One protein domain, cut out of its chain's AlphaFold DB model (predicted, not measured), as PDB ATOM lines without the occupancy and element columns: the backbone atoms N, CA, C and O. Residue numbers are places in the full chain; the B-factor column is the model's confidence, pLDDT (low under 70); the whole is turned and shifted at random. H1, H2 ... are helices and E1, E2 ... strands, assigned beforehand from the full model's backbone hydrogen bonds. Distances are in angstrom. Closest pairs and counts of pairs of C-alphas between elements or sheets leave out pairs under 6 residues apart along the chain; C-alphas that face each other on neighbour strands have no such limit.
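Overview. This is residues 10 to 114 of the 122 residues of the protein "DAO domain-containing protein" of Acidobacteria bacterium (UniProt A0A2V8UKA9). Little regular structure: a small parallel sheet, E1 beside E2, has H1 packed on it, H2 and short H3 form a separate arm, and in the unnamed tail residues 94 to 100 and 108 to 114 stick out. The printed part has 105 residues, with three helices and two strands in the order E1, H1, E2, H2, H3; these hold only 39, mostly helix. It is only just loose, close to compact, radius of gyration of the C-alphas 15.7 A, spans 43 by 39 by 24 A.

Along the chain. E1 is residues 10 to 12, from C-alpha 10 at (253.144, 238.075, 223.740); E2 is 33 to 36. H1 is 16 to 27, 16.1 A; H2 is 60 to 74, 21.4 A; H3 is 76 to 80, ending at (237.062, 251.513, 225.390).

Arrangement. E1 and E2 are parallel at 26 degrees, N 11 and O 34 being 2.8 A apart, within hydrogen-bond range. E1, H1, E2 make a strand-helix-strand unit, parallel strands joined through a helix, with a right-handed crossover; the closest C-alphas of H1 and E2, Ala 22 and Val 33, are 6.7 A apart. H1 and H2 are apart. H2 and H3 are close but not clearly touching, closest C-alphas Val 72 and Gln 79, 6.4 A. Every O i to N i+4 pair is within range in H1 and H3, 8 of 11 in H2.

Size, cuts and confidence. The C-alphas of Asn 31 and His 96, the two farthest apart, are 44.2 A apart. The printed part has no cut; E2 to H2 is a long link of 23 residues. Residues 83 to 114 are under pLDDT 70.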
ATOM      1  N   VAL A  10     254.090 239.117 223.328       93.69
ATOM      2  CA  VAL A  10     253.144 238.075 223.740       93.69
ATOM      3  C   VAL A  10     252.722 238.323 225.182       93.69
ATOM      4  O   VAL A  10     253.554 238.372 226.087       93.69
ATOM      5  N   ILE A  11     251.419 238.460 225.403       92.56
ATOM      6  CA  ILE A  11     250.804 238.634 226.717       92.56
ATOM      7  C   ILE A  11     250.144 237.319 227.108       92.56
ATOM      8  O   ILE A  11     249.242 236.839 226.428       92.56
ATOM      9  N   ILE A  12     250.578 236.744 228.227       94.38
ATOM     10  CA  ILE A  12     250.040 235.480 228.733       94.38
ATOM     11  C   ILE A  12     249.013 235.785 229.829       94.38
ATOM     12  O   ILE A  12     249.363 236.286 230.898       94.38
ATOM     13  N   GLY A  13     247.750 235.457 229.560       89.94
ATOM     14  CA  GLY A  13     246.625 235.588 230.483       89.94
ATOM     15  C   GLY A  13     245.629 236.677 230.080       89.94
ATOM     16  O   GLY A  13     245.903 237.873 230.167       89.94
ATOM     17  N   GLY A  14     244.409 236.262 229.748       92.00
ATOM     18  CA  GLY A  14     243.280 237.107 229.351       92.00
ATOM     19  C   GLY A  14     242.462 237.659 230.513       92.00
ATOM     20  O   GLY A  14     241.241 237.785 230.416       92.00
ATOM     21  N   GLY A  15     243.109 237.961 231.639       91.81
ATOM     22  CA  GLY A  15     242.498 238.712 232.739       91.81
ATOM     23  C   GLY A  15     242.476 240.221 232.469       91.81
ATOM     24  O   GLY A  15     243.014 240.690 231.469       91.81
ATOM     25  N   ILE A  16     241.917 241.006 233.401       91.50
ATOM     26  CA  ILE A  16     241.875 242.476 233.259       91.50
ATOM     27  C   ILE A  16     243.272 243.084 233.099       91.50
ATOM     28  O   ILE A  16     243.452 243.994 232.303       91.50
ATOM     29  N   THR A  17     244.277 242.551 233.796       93.00
ATOM     30  CA  THR A  17     245.658 243.035 233.696       93.00
ATOM     31  C   THR A  17     246.236 242.818 232.298       93.00
ATOM     32  O   THR A  17     246.818 243.742 231.738       93.00
ATOM     33  N   GLY A  18     246.051 241.626 231.720       91.81
ATOM     34  CA  GLY A  18     246.548 241.308 230.380       91.81
ATOM     35  C   GLY A  18     245.817 242.090 229.294       91.81
ATOM     36  O   GLY A  18     246.458 242.678 228.428       91.81
ATOM     37  N   ALA A  19     244.489 242.189 229.396       91.25
ATOM     38  CA  ALA A  19     243.682 242.990 228.480       91.25
ATOM     39  C   ALA A  19     244.054 244.482 228.540       91.25
ATOM     40  O   ALA A  19     244.242 245.109 227.500       91.25
ATOM     41  N   CYS A  20     244.235 245.047 229.741       91.62
ATOM     42  CA  CYS A  20     244.685 246.431 229.899       91.62
ATOM     43  C   CYS A  20     246.091 246.647 229.334       91.62
ATOM     44  O   CYS A  20     246.336 247.668 228.699       91.62
ATOM     45  N   ALA A  21     247.019 245.707 229.543       92.44
ATOM     46  CA  ALA A  21     248.357 245.801 228.969       92.44
ATOM     47  C   ALA A  21     248.303 245.798 227.435       92.44
ATOM     48  O   ALA A  21     248.891 246.679 226.814       92.44
ATOM     49  N   ALA A  22     247.541 244.877 226.836       92.12
ATOM     50  CA  ALA A  22     247.352 244.804 225.388       92.12
ATOM     51  C   ALA A  22     246.767 246.110 224.831       92.12
ATOM     52  O   ALA A  22     247.314 246.682 223.892       92.12
ATOM     53  N   TYR A  23     245.711 246.620 225.471       90.31
ATOM     54  CA  TYR A  23     245.052 247.870 225.096       90.31
ATOM     55  C   TYR A  23     246.009 249.070 225.147       90.31
ATOM     56  O   TYR A  23     246.141 249.803 224.173       90.31
ATOM     57  N   ARG A  24     246.739 249.247 226.257       91.00
ATOM     58  CA  ARG A  24     247.666 250.380 226.424       91.00
ATOM     59  C   ARG A  24     248.893 250.277 225.523       91.00
ATOM     60  O   ARG A  24     249.470 251.302 225.175       91.00
ATOM     61  N   LEU A  25     249.317 249.067 225.162       91.69
ATOM     62  CA  LEU A  25     250.379 248.861 224.179       91.69
ATOM     63  C   LEU A  25     249.903 249.248 222.776       91.69
ATOM     64  O   LEU A  25     250.593 250.009 222.104       91.69
ATOM     65  N   ALA A  26     248.709 248.805 222.381       89.44
ATOM     66  CA  ALA A  26     248.106 249.180 221.105       89.44
ATOM     67  C   ALA A  26     247.889 250.702 220.999       89.44
ATOM     68  O   ALA A  26     248.256 251.309 219.997       89.44
ATOM     69  N   GLU A  27     247.390 251.347 222.059       88.38
ATOM     70  CA  GLU A  27     247.216 252.808 222.132       88.38
ATOM     71  C   GLU A  27     248.542 253.572 221.966       88.38
ATOM     72  O   GLU A  27     248.579 254.659 221.396       88.38
ATOM     73  N   ARG A  28     249.659 252.994 222.424       92.56
ATOM     74  CA  ARG A  28     251.009 253.563 222.271       92.56
ATOM     75  C   ARG A  28     251.651 253.257 220.913       92.56
ATOM     76  O   ARG A  28     252.819 253.583 220.721       92.56
ATOM     77  N   GLY A  29     250.913 252.644 219.988       91.12
ATOM     78  CA  GLY A  29     251.380 252.324 218.641       91.12
ATOM     79  C   GLY A  29     252.200 251.038 218.545       91.12
ATOM     80  O   GLY A  29     252.859 250.825 217.528       91.12
ATOM     81  N   ALA A  30     252.180 250.181 219.574       89.44
ATOM     82  CA  ALA A  30     252.750 248.847 219.443       89.44
ATOM     83  C   ALA A  30     251.927 248.052 218.426       89.44
ATOM     84  O   ALA A  30     250.713 247.893 218.571       89.44
ATOM     85  N   ASN A  31     252.607 247.540 217.408       80.62
ATOM     86  CA  ASN A  31     252.013 246.679 216.399       80.62
ATOM     87  C   ASN A  31     252.313 245.219 216.764       80.62
ATOM     88  O   ASN A  31     253.261 244.936 217.487       80.62
ATOM     89  N   ASN A  32     251.505 244.275 216.280       87.50
ATOM     90  CA  ASN A  32     251.757 242.841 216.472       87.50
ATOM     91  C   ASN A  32     251.840 242.380 217.951       87.50
ATOM     92  O   ASN A  32     252.766 241.669 218.364       87.50
ATOM     93  N   VAL A  33     250.846 242.786 218.747       90.31
ATOM     94  CA  VAL A  33     250.640 242.313 220.123       90.31
ATOM     95  C   VAL A  33     249.664 241.140 220.111       90.31
ATOM     96  O   VAL A  33     248.546 241.272 219.617       90.31
ATOM     97  N   VAL A  34     250.064 240.007 220.687       92.62
ATOM     98  CA  VAL A  34     249.219 238.812 220.805       92.62
ATOM     99  C   VAL A  34     248.936 238.536 222.274       92.62
ATOM    100  O   VAL A  34     249.856 238.418 223.079       92.62
ATOM    101  N   LEU A  35     247.658 238.409 222.626       91.44
ATOM    102  CA  LEU A  35     247.222 237.967 223.946       91.44
ATOM    103  C   LEU A  35     246.767 236.513 223.852       91.44
ATOM    104  O   LEU A  35     245.947 236.179 223.010       91.44
ATOM    105  N   VAL A  36     247.286 235.662 224.734       92.06
ATOM    106  CA  VAL A  36     246.950 234.237 224.779       92.06
ATOM    107  C   VAL A  36     246.304 233.913 226.119       92.06
ATOM    108  O   VAL A  36     246.849 234.222 227.180       92.06
ATOM    109  N   GLU A  37     245.146 233.263 226.079       90.38
ATOM    110  CA  GLU A  37     244.403 232.805 227.251       90.38
ATOM    111  C   GLU A  37     244.120 231.307 227.127       90.38
ATOM    112  O   GLU A  37     243.759 230.816 226.064       90.38
ATOM    113  N   GLN A  38     244.283 230.568 228.225       88.12
ATOM    114  CA  GLN A  38     244.100 229.117 228.228       88.12
ATOM    115  C   GLN A  38     242.631 228.715 228.028       88.12
ATOM    116  O   GLN A  38     242.349 227.629 227.523       88.12
ATOM    117  N   ARG A  39     241.691 229.536 228.509       91.00
ATOM    118  CA  ARG A  39     240.252 229.239 228.473       91.00
ATOM    119  C   ARG A  39     239.488 230.287 227.669       91.00
ATOM    120  O   ARG A  39     239.550 230.308 226.453       91.00
ATOM    121  N   HIS A  40     238.719 231.124 228.356       88.19
ATOM    122  CA  HIS A  40     238.012 232.263 227.786       88.19
ATOM    123  C   HIS A  40     238.469 233.530 228.503       88.19
ATOM    124  O   HIS A  40     238.928 233.476 229.651       88.19
ATOM    125  N   ILE A  41     238.315 234.676 227.844       87.50
ATOM    126  CA  ILE A  41     238.638 235.978 228.426       87.50
ATOM    127  C   ILE A  41     237.937 236.142 229.781       87.50
ATOM    128  O   ILE A  41     236.765 235.806 229.950       87.50
ATOM    129  N   ALA A  42     238.684 236.647 230.761       88.75
ATOM    130  CA  ALA A  42     238.264 236.826 232.145       88.75
ATOM    131  C   ALA A  42     237.842 235.538 232.891       88.75
ATOM    132  O   ALA A  42     237.197 235.639 233.935       88.75
ATOM    133  N   SER A  43     238.257 234.343 232.443       87.38
ATOM    134  CA  SER A  43     237.918 233.061 233.098       87.38
ATOM    135  C   SER A  43     238.425 232.907 234.543       87.38
ATOM    136  O   SER A  43     237.908 232.084 235.307       87.38
ATOM    137  N   GLY A  44     239.443 233.684 234.921       88.88
ATOM    138  CA  GLY A  44     240.073 233.668 236.240       88.88
ATOM    139  C   GLY A  44     239.395 234.579 237.286       88.88
ATOM    140  O   GLY A  44     238.170 234.725 237.305       88.88
ATOM    141  N   PRO A  45     240.171 235.214 238.191       86.06
ATOM    142  CA  PRO A  45     239.617 236.035 239.274       86.06
ATOM    143  C   PRO A  45     238.882 237.283 238.768       86.06
ATOM    144  O   PRO A  45     237.960 237.757 239.427       86.06
ATOM    145  N   THR A  46     239.229 237.795 237.583       89.44
ATOM    146  CA  THR A  46     238.564 238.957 236.978       89.44
ATOM    147  C   THR A  46     237.068 238.723 236.754       89.44
ATOM    148  O   THR A  46     236.263 239.538 237.199       89.44
ATOM    149  N   GLY A  47     236.668 237.612 236.124       86.44
ATOM    150  CA  GLY A  47     235.255 237.321 235.848       86.44
ATOM    151  C   GLY A  47     234.432 237.008 237.101       86.44
ATOM    152  O   GLY A  47     233.208 237.145 237.087       86.44
ATOM    153  N   ARG A  48     235.105 236.638 238.198       86.50
ATOM    154  CA  ARG A  48     234.509 236.320 239.509       86.50
ATOM    155  C   ARG A  48     234.648 237.452 240.532       86.50
ATOM    156  O   ARG A  48     234.317 237.264 241.699       86.50
ATOM    157  N   SER A  49     235.150 238.611 240.113       84.75
ATOM    158  CA  SER A  49     235.353 239.757 240.995       84.75
ATOM    159  C   SER A  49     234.022 240.339 241.480       84.75
ATOM    160  O   SER A  49     233.027 240.369 240.750       84.75
ATOM    161  N   SER A  50     234.028 240.888 242.696       84.69
ATOM    162  CA  SER A  50     232.944 241.715 243.242       84.69
ATOM    163  C   SER A  50     232.827 243.082 242.555       84.69
ATOM    164  O   SER A  50     231.890 243.823 242.843       84.69
ATOM    165  N   ARG A  51     233.747 243.405 241.628       84.12
ATOM    166  CA  ARG A  51     233.755 244.630 240.806       84.12
ATOM    167  C   ARG A  51     233.793 245.920 241.640       84.12
ATOM    168  O   ARG A  51     233.288 246.955 241.221       84.12
ATOM    169  N   ILE A  52     234.410 245.858 242.823       84.94
ATOM    170  CA  ILE A  52     234.601 247.019 243.698       84.94
ATOM    171  C   ILE A  52     235.795 247.833 243.202       84.94
ATOM    172  O   ILE A  52     236.908 247.316 243.111       84.94
ATOM    173  N   VAL A  53     235.567 249.121 242.954       86.06
ATOM    174  CA  VAL A  53     236.615 250.103 242.657       86.06
ATOM    175  C   VAL A  53     236.760 251.025 243.865       86.06
ATOM    176  O   VAL A  53     235.777 251.573 244.357       86.06
ATOM    177  N   ARG A  54     237.984 251.174 244.377       88.06
ATOM    178  CA  ARG A  54     238.301 251.984 245.564       88.06
ATOM    179  C   ARG A  54     239.568 252.790 245.325       88.06
ATOM    180  O   ARG A  54     240.454 252.339 244.612       88.06
ATOM    181  N   GLN A  55     239.663 253.952 245.966       89.12
ATOM    182  CA  GLN A  55     240.817 254.855 245.850       89.12
ATOM    183  C   GLN A  55     241.590 255.005 247.171       89.12
ATOM    184  O   GLN A  55     242.707 255.510 247.187       89.12
ATOM    185  N   HIS A  56     241.014 254.540 248.285       89.62
ATOM    186  CA  HIS A  56     241.600 254.672 249.618       89.62
ATOM    187  C   HIS A  56     242.656 253.589 249.876       89.62
ATOM    188  O   HIS A  56     242.313 252.438 250.181       89.62
ATOM    189  N   TYR A  57     243.926 253.982 249.773       93.31
ATOM    190  CA  TYR A  57     245.104 253.178 250.095       93.31
ATOM    191  C   TYR A  57     246.047 253.972 251.003       93.31
ATOM    192  O   TYR A  57     246.165 255.183 250.855       93.31
ATOM    193  N   ALA A  58     246.710 253.285 251.938       94.62
ATOM    194  CA  ALA A  58     247.652 253.910 252.872       94.62
ATOM    195  C   ALA A  58     248.972 254.322 252.198       94.62
ATOM    196  O   ALA A  58     249.629 255.260 252.630       94.62
ATOM    197  N   ILE A  59     249.356 253.612 251.135       96.62
ATOM    198  CA  ILE A  59     250.560 253.900 250.359       96.62
ATOM    199  C   ILE A  59     250.202 254.928 249.288       96.62
ATOM    200  O   ILE A  59     249.313 254.687 248.468       96.62
ATOM    201  N   GLU A  60     250.921 256.048 249.275       94.25
ATOM    202  CA  GLU A  60     250.666 257.168 248.367       94.25
ATOM    203  C   GLU A  60     250.694 256.750 246.893       94.25
ATOM    204  O   GLU A  60     249.784 257.094 246.138       94.25
ATOM    205  N   THR A  61     251.682 255.949 246.490       94.81
ATOM    206  CA  THR A  61     251.808 255.470 245.107       94.81
ATOM    207  C   THR A  61     250.604 254.629 244.685       94.81
ATOM    208  O   THR A  61     250.073 254.822 243.593       94.81
ATOM    209  N   LEU A  62     250.091 253.770 245.572       92.19
ATOM    210  CA  LEU A  62     248.882 252.986 245.305       92.19
ATOM    211  C   LEU A  62     247.633 253.867 245.235       92.19
ATOM    212  O   LEU A  62     246.790 253.662 244.365       92.19
ATOM    213  N   ALA A  63     247.514 254.867 246.111       92.50
ATOM    214  CA  ALA A  63     246.405 255.815 246.071       92.50
ATOM    215  C   ALA A  63     246.437 256.675 244.796       92.50
ATOM    216  O   ALA A  63     245.389 256.969 244.221       92.50
ATOM    217  N   ALA A  64     247.623 257.071 244.327       93.06
ATOM    218  CA  ALA A  64     247.799 257.782 243.064       93.06
ATOM    219  C   ALA A  64     247.402 256.909 241.863       93.06
ATOM    220  O   ALA A  64     246.588 257.341 241.049       93.06
ATOM    221  N   MET A  65     247.885 255.662 241.800       93.06
ATOM    222  CA  MET A  65     247.499 254.706 240.754       93.06
ATOM    223  C   MET A  65     245.989 254.436 240.750       93.06
ATOM    224  O   MET A  65     245.358 254.426 239.695       93.06
ATOM    225  N   ALA A  66     245.388 254.256 241.929       90.38
ATOM    226  CA  ALA A  66     243.957 254.016 242.055       90.38
ATOM    227  C   ALA A  66     243.128 255.219 241.581       90.38
ATOM    228  O   ALA A  66     242.179 255.036 240.818       90.38
ATOM    229  N   ARG A  67     243.510 256.444 241.971       89.94
ATOM    230  CA  ARG A  67     242.878 257.684 241.486       89.94
ATOM    231  C   ARG A  67     242.958 257.818 239.969       89.94
ATOM    232  O   ARG A  67     241.978 258.211 239.347       89.94
ATOM    233  N   ASP A  68     244.100 257.478 239.377       90.25
ATOM    234  CA  ASP A  68     244.261 257.557 237.927       90.25
ATOM    235  C   ASP A  68     243.403 256.512 237.200       90.25
ATOM    236  O   ASP A  68     242.658 256.849 236.283       90.25
ATOM    237  N   SER A  69     243.398 255.264 237.686       88.31
ATOM    238  CA  SER A  69     242.590 254.182 237.103       88.31
ATOM    239  C   SER A  69     241.082 254.450 237.112       88.31
ATOM    240  O   SER A  69     240.373 253.983 236.224       88.31
ATOM    241  N   VAL A  70     240.575 255.224 238.081       89.31
ATOM    242  CA  VAL A  70     239.144 255.557 238.163       89.31
ATOM    243  C   VAL A  70     238.665 256.361 236.960       89.31
ATOM    244  O   VAL A  70     237.527 256.166 236.540       89.31
ATOM    245  N   LYS A  71     239.526 257.187 236.358       86.62
ATOM    246  CA  LYS A  71     239.173 257.991 235.180       86.62
ATOM    247  C   LYS A  71     238.759 257.116 233.999       86.62
ATOM    248  O   LYS A  71     237.769 257.397 233.339       86.62
ATOM    249  N   VAL A  72     239.441 255.981 233.808       84.75
ATOM    250  CA  VAL A  72     239.101 255.008 232.754       84.75
ATOM    251  C   VAL A  72     237.691 254.451 232.942       84.75
ATOM    252  O   VAL A  72     236.984 254.217 231.971       84.75
ATOM    253  N   PHE A  73     237.256 254.251 234.187       84.00
ATOM    254  CA  PHE A  73     235.898 253.782 234.474       84.00
ATOM    255  C   PHE A  73     234.846 254.894 234.376       84.00
ATOM    256  O   PHE A  73     233.685 254.595 234.101       84.00
ATOM    257  N   GLN A  74     235.227 256.152 234.609       84.25
ATOM    258  CA  GLN A  74     234.343 257.311 234.454       84.25
ATOM    259  C   GLN A  74     234.045 257.586 232.977       84.25
ATOM    260  O   GLN A  74     232.878 257.730 232.617       84.25
ATOM    261  N   ASP A  75     235.075 257.519 232.133       84.00
ATOM    262  CA  ASP A  75     234.998 257.825 230.699       84.00
ATOM    263  C   ASP A  75     235.069 256.546 229.848       84.00
ATOM    264  O   ASP A  75     235.619 256.518 228.750       84.00
ATOM    265  N   PHE A  76     234.532 255.438 230.368       81.19
ATOM    266  CA  PHE A  76     234.738 254.103 229.795       81.19
ATOM    267  C   PHE A  76     234.243 253.971 228.350       81.19
ATOM    268  O   PHE A  76     234.859 253.269 227.552       81.19
ATOM    269  N   ALA A  77     233.146 254.652 228.010       81.06
ATOM    270  CA  ALA A  77     232.617 254.653 226.649       81.06
ATOM    271  C   ALA A  77     233.602 255.286 225.658       81.06
ATOM    272  O   ALA A  77     233.826 254.721 224.592       81.06
ATOM    273  N   ASP A  78     234.229 256.396 226.042       82.94
ATOM    274  CA  ASP A  78     235.182 257.116 225.198       82.94
ATOM    275  C   ASP A  78     236.535 256.402 225.148       82.94
ATOM    276  O   ASP A  78     237.193 256.372 224.114       82.94
ATOM    277  N   GLN A  79     236.937 255.786 226.261       80.19
ATOM    278  CA  GLN A  79     238.204 255.069 226.367       80.19
ATOM    279  C   GLN A  79     238.158 253.711 225.653       80.19
ATOM    280  O   GLN A  79     239.080 253.359 224.939       80.19
ATOM    281  N   VAL A  80     237.102 252.920 225.840       79.38
ATOM    282  CA  VAL A  80     237.062 251.513 225.390       79.38
ATOM    283  C   VAL A  80     236.105 251.304 224.211       79.38
ATOM    284  O   VAL A  80     236.052 250.218 223.638       79.38
ATOM    285  N   GLY A  81     235.334 252.324 223.819       75.56
ATOM    286  CA  GLY A  81     234.362 252.234 222.722       75.56
ATOM    287  C   GLY A  81     233.119 251.401 223.059       75.56
ATOM    288  O   GLY A  81     232.318 251.090 222.180       75.56
ATOM    289  N   LEU A  82     232.944 251.018 224.329       71.69
ATOM    290  CA  LEU A  82     231.831 250.200 224.812       71.69
ATOM    291  C   LEU A  82     231.183 250.859 226.027       71.69
ATOM    292  O   LEU A  82     231.861 251.309 226.943       71.69
ATOM    293  N   ALA A  83     229.852 250.861 226.089       67.25
ATOM    294  CA  ALA A  83     229.146 251.366 227.261       67.25
ATOM    295  C   ALA A  83     229.296 250.404 228.454       67.25
ATOM    296  O   ALA A  83     228.999 249.208 228.355       67.25
ATOM    297  N   MET A  84     229.696 250.929 229.615       61.97
ATOM    298  CA  MET A  84     229.790 250.142 230.844       61.97
ATOM    299  C   MET A  84     228.388 249.717 231.314       61.97
ATOM    300  O   MET A  84     227.553 250.549 231.674       61.97
ATOM    301  N   ARG A  85     228.105 248.408 231.324       49.00
ATOM    302  CA  ARG A  85     226.848 247.865 231.864       49.00
ATOM    303  C   ARG A  85     226.986 247.581 233.360       49.00
ATOM    304  O   ARG A  85     227.722 246.687 233.763       49.00
ATOM    305  N   GLY A  86     226.215 248.312 234.163       53.41
ATOM    306  CA  GLY A  86     226.281 248.288 235.626       53.41
ATOM    307  C   GLY A  86     226.906 249.581 236.134       53.41
ATOM    308  O   GLY A  86     227.967 249.991 235.677       53.41
ATOM    309  N   SER A  87     226.212 250.278 237.028       42.16
ATOM    310  CA  SER A  87     226.623 251.606 237.471       42.16
ATOM    311  C   SER A  87     227.886 251.534 238.332       42.16
ATOM    312  O   SER A  87     227.787 251.359 239.545       42.16
ATOM    313  N   CYS A  88     229.060 251.786 237.755       42.12
ATOM    314  CA  CYS A  88     230.197 252.326 238.506       42.12
ATOM    315  C   CYS A  88     229.975 253.823 238.764       42.12
ATOM    316  O   CYS A  88     230.816 254.661 238.456       42.12
ATOM    317  N   ARG A  89     228.811 254.188 239.322       36.66
ATOM    318  CA  ARG A  89     228.652 255.534 239.872       36.66
ATOM    319  C   ARG A  89     229.546 255.606 241.112       36.66
ATOM    320  O   ARG A  89     229.366 254.753 241.983       36.66
ATOM    321  N   PRO A  90     230.451 256.594 241.240       35.88
ATOM    322  CA  PRO A  90     231.454 256.640 242.310       35.88
ATOM    323  C   PRO A  90     230.916 256.738 243.752       35.88
ATOM    324  O   PRO A  90     231.703 256.973 244.661       35.88
ATOM    325  N   ALA A  91     229.606 256.604 243.997       33.19
ATOM    326  CA  ALA A  91     229.002 256.987 245.272       33.19
ATOM    327  C   ALA A  91     227.771 256.189 245.744       33.19
ATOM    328  O   ALA A  91     227.183 256.581 246.744       33.19
ATOM    329  N   LEU A  92     227.355 255.078 245.124       29.19
ATOM    330  CA  LEU A  92     226.290 254.261 245.729       29.19
ATOM    331  C   LEU A  92     226.631 252.776 245.736       29.19
ATOM    332  O   LEU A  92     226.316 252.018 244.822       29.19
ATOM    333  N   CYS A  93     227.220 252.360 246.854       27.22
ATOM    334  CA  CYS A  93     227.084 251.005 247.358       27.22
ATOM    335  C   CYS A  93     225.605 250.797 247.736       27.22
ATOM    336  O   CYS A  93     225.202 251.058 248.867       27.22
ATOM    337  N   SER A  94     224.760 250.407 246.778       25.48
ATOM    338  CA  SER A  94     223.395 249.961 247.075       25.48
ATOM    339  C   SER A  94     223.435 248.473 247.454       25.48
ATOM    340  O   SER A  94     223.765 247.641 246.606       25.48
ATOM    341  N   PRO A  95     223.090 248.092 248.695       32.66
ATOM    342  CA  PRO A  95     223.332 246.751 249.234       32.66
ATOM    343  C   PRO A  95     222.302 245.690 248.794       32.66
ATOM    344  O   PRO A  95     222.080 244.714 249.507       32.66
ATOM    345  N   HIS A  96     221.633 245.836 247.646       34.66
ATOM    346  CA  HIS A  96     220.446 245.027 247.327       34.66
ATOM    347  C   HIS A  96     220.352 244.569 245.865       34.66
ATOM    348  O   HIS A  96     219.433 244.951 245.147       34.66
ATOM    349  N   ARG A  97     221.261 243.680 245.431       34.59
ATOM    350  CA  ARG A  97     220.929 242.627 244.442       34.59
ATOM    351  C   ARG A  97     221.996 241.521 244.358       34.59
ATOM    352  O   ARG A  97     222.613 241.323 243.322       34.59
ATOM    353  N   GLN A  98     222.193 240.754 245.433       36.22
ATOM    354  CA  GLN A  98     223.013 239.523 245.406       36.22
ATOM    355  C   GLN A  98     222.234 238.278 244.917       36.22
ATOM    356  O   GLN A  98     222.517 237.157 245.334       36.22
ATOM    357  N   ARG A  99     221.219 238.433 244.055       32.06
ATOM    358  CA  ARG A  99     220.433 237.285 243.575       32.06
ATOM    359  C   ARG A  99     221.023 236.754 242.268       32.06
ATOM    360  O   ARG A  99     220.785 237.325 241.213       32.06
ATOM    361  N   GLY A 100     221.772 235.657 242.389       32.66
ATOM    362  CA  GLY A 100     222.026 234.687 241.319       32.66
ATOM    363  C   GLY A 100     223.036 235.101 240.246       32.66
ATOM    364  O   GLY A 100     222.643 235.447 239.144       32.66
ATOM    365  N   TYR A 101     224.333 234.979 240.543       45.38
ATOM    366  CA  TYR A 101     225.413 234.978 239.534       45.38
ATOM    367  C   TYR A 101     226.244 233.682 239.600       45.38
ATOM    368  O   TYR A 101     227.393 233.640 239.171       45.38
ATOM    369  N   ARG A 102     225.699 232.614 240.203       39.62
ATOM    370  CA  ARG A 102     226.403 231.324 240.292       39.62
ATOM    371  C   ARG A 102     226.422 230.553 238.971       39.62
ATOM    372  O   ARG A 102     227.336 229.761 238.801       39.62
ATOM    373  N   ASP A 103     225.536 230.867 238.022       37.72
ATOM    374  CA  ASP A 103     225.365 230.061 236.803       37.72
ATOM    375  C   ASP A 103     225.098 230.884 235.529       37.72
ATOM    376  O   ASP A 103     224.499 230.377 234.590       37.72
ATOM    377  N   ASP A 104     225.513 232.155 235.455       39.03
ATOM    378  CA  ASP A 104     225.347 232.939 234.222       39.03
ATOM    379  C   ASP A 104     226.421 232.537 233.190       39.03
ATOM    380  O   ASP A 104     227.601 232.870 233.369       39.03
ATOM    381  N   PRO A 105     226.070 231.859 232.079       39.38
ATOM    382  CA  PRO A 105     227.039 231.548 231.051       39.38
ATOM    383  C   PRO A 105     227.325 232.843 230.289       39.38
ATOM    384  O   PRO A 105     226.481 233.350 229.546       39.38
ATOM    385  N   VAL A 106     228.545 233.361 230.462       47.69
ATOM    386  CA  VAL A 106     229.124 234.530 229.765       47.69
ATOM    387  C   VAL A 106     228.803 234.514 228.258       47.69
ATOM    388  O   VAL A 106     228.596 235.556 227.649       47.69
ATOM    389  N   ARG A 107     228.634 233.323 227.674       38.94
ATOM    390  CA  ARG A 107     228.330 233.066 226.261       38.94
ATOM    391  C   ARG A 107     226.987 233.612 225.751       38.94
ATOM    392  O   ARG A 107     226.873 233.843 224.556       38.94
ATOM    393  N   SER A 108     225.971 233.804 226.599       37.84
ATOM    394  CA  SER A 108     224.602 234.137 226.146       37.84
ATOM    395  C   SER A 108     224.326 235.646 226.029       37.84
ATOM    396  O   SER A 108     223.472 236.067 225.252       37.84
ATOM    397  N   LYS A 109     225.072 236.487 226.758       41.09
ATOM    398  CA  LYS A 109     224.702 237.901 226.980       41.09
ATOM    399  C   LYS A 109     225.385 238.925 226.068       41.09
ATOM    400  O   LYS A 109     225.042 240.102 226.153       41.09
ATOM    401  N   TYR A 110     226.305 238.504 225.200       41.56
ATOM    402  CA  TYR A 110     226.936 239.393 224.221       41.56
ATOM    403  C   TYR A 110     226.253 239.280 222.854       41.56
ATOM    404  O   TYR A 110     225.902 238.155 222.466       41.56
ATOM    405  N   PRO A 111     226.055 240.408 222.144       38.66
ATOM    406  CA  PRO A 111     225.617 240.394 220.753       38.66
ATOM    407  C   PRO A 111     226.629 239.613 219.892       38.66
ATOM    408  O   PRO A 111     227.778 239.403 220.292       38.66
ATOM    409  N   ALA A 112     226.150 239.026 218.790       40.22
ATOM    410  CA  ALA A 112     226.885 238.005 218.033       40.22
ATOM    411  C   ALA A 112     228.225 238.512 217.465       40.22
ATOM    412  O   ALA A 112     229.188 237.756 217.410       40.22
ATOM    413  N   ASP A 113     228.289 239.802 217.155       37.41
ATOM    414  CA  ASP A 113     229.459 240.565 216.715       37.41
ATOM    415  C   ASP A 113     230.617 240.544 217.730       37.41
ATOM    416  O   ASP A 113     231.776 240.345 217.370       37.41
ATOM    417  N   LEU A 114     230.317 240.680 219.024       40.00
ATOM    418  CA  LEU A 114     231.341 240.684 220.071       40.00
ATOM    419  C   LEU A 114     231.830 239.268 220.413       40.00
ATOM    420  O   LEU A 114     232.949 239.098 220.897       40.00
TER     421      LEU A 114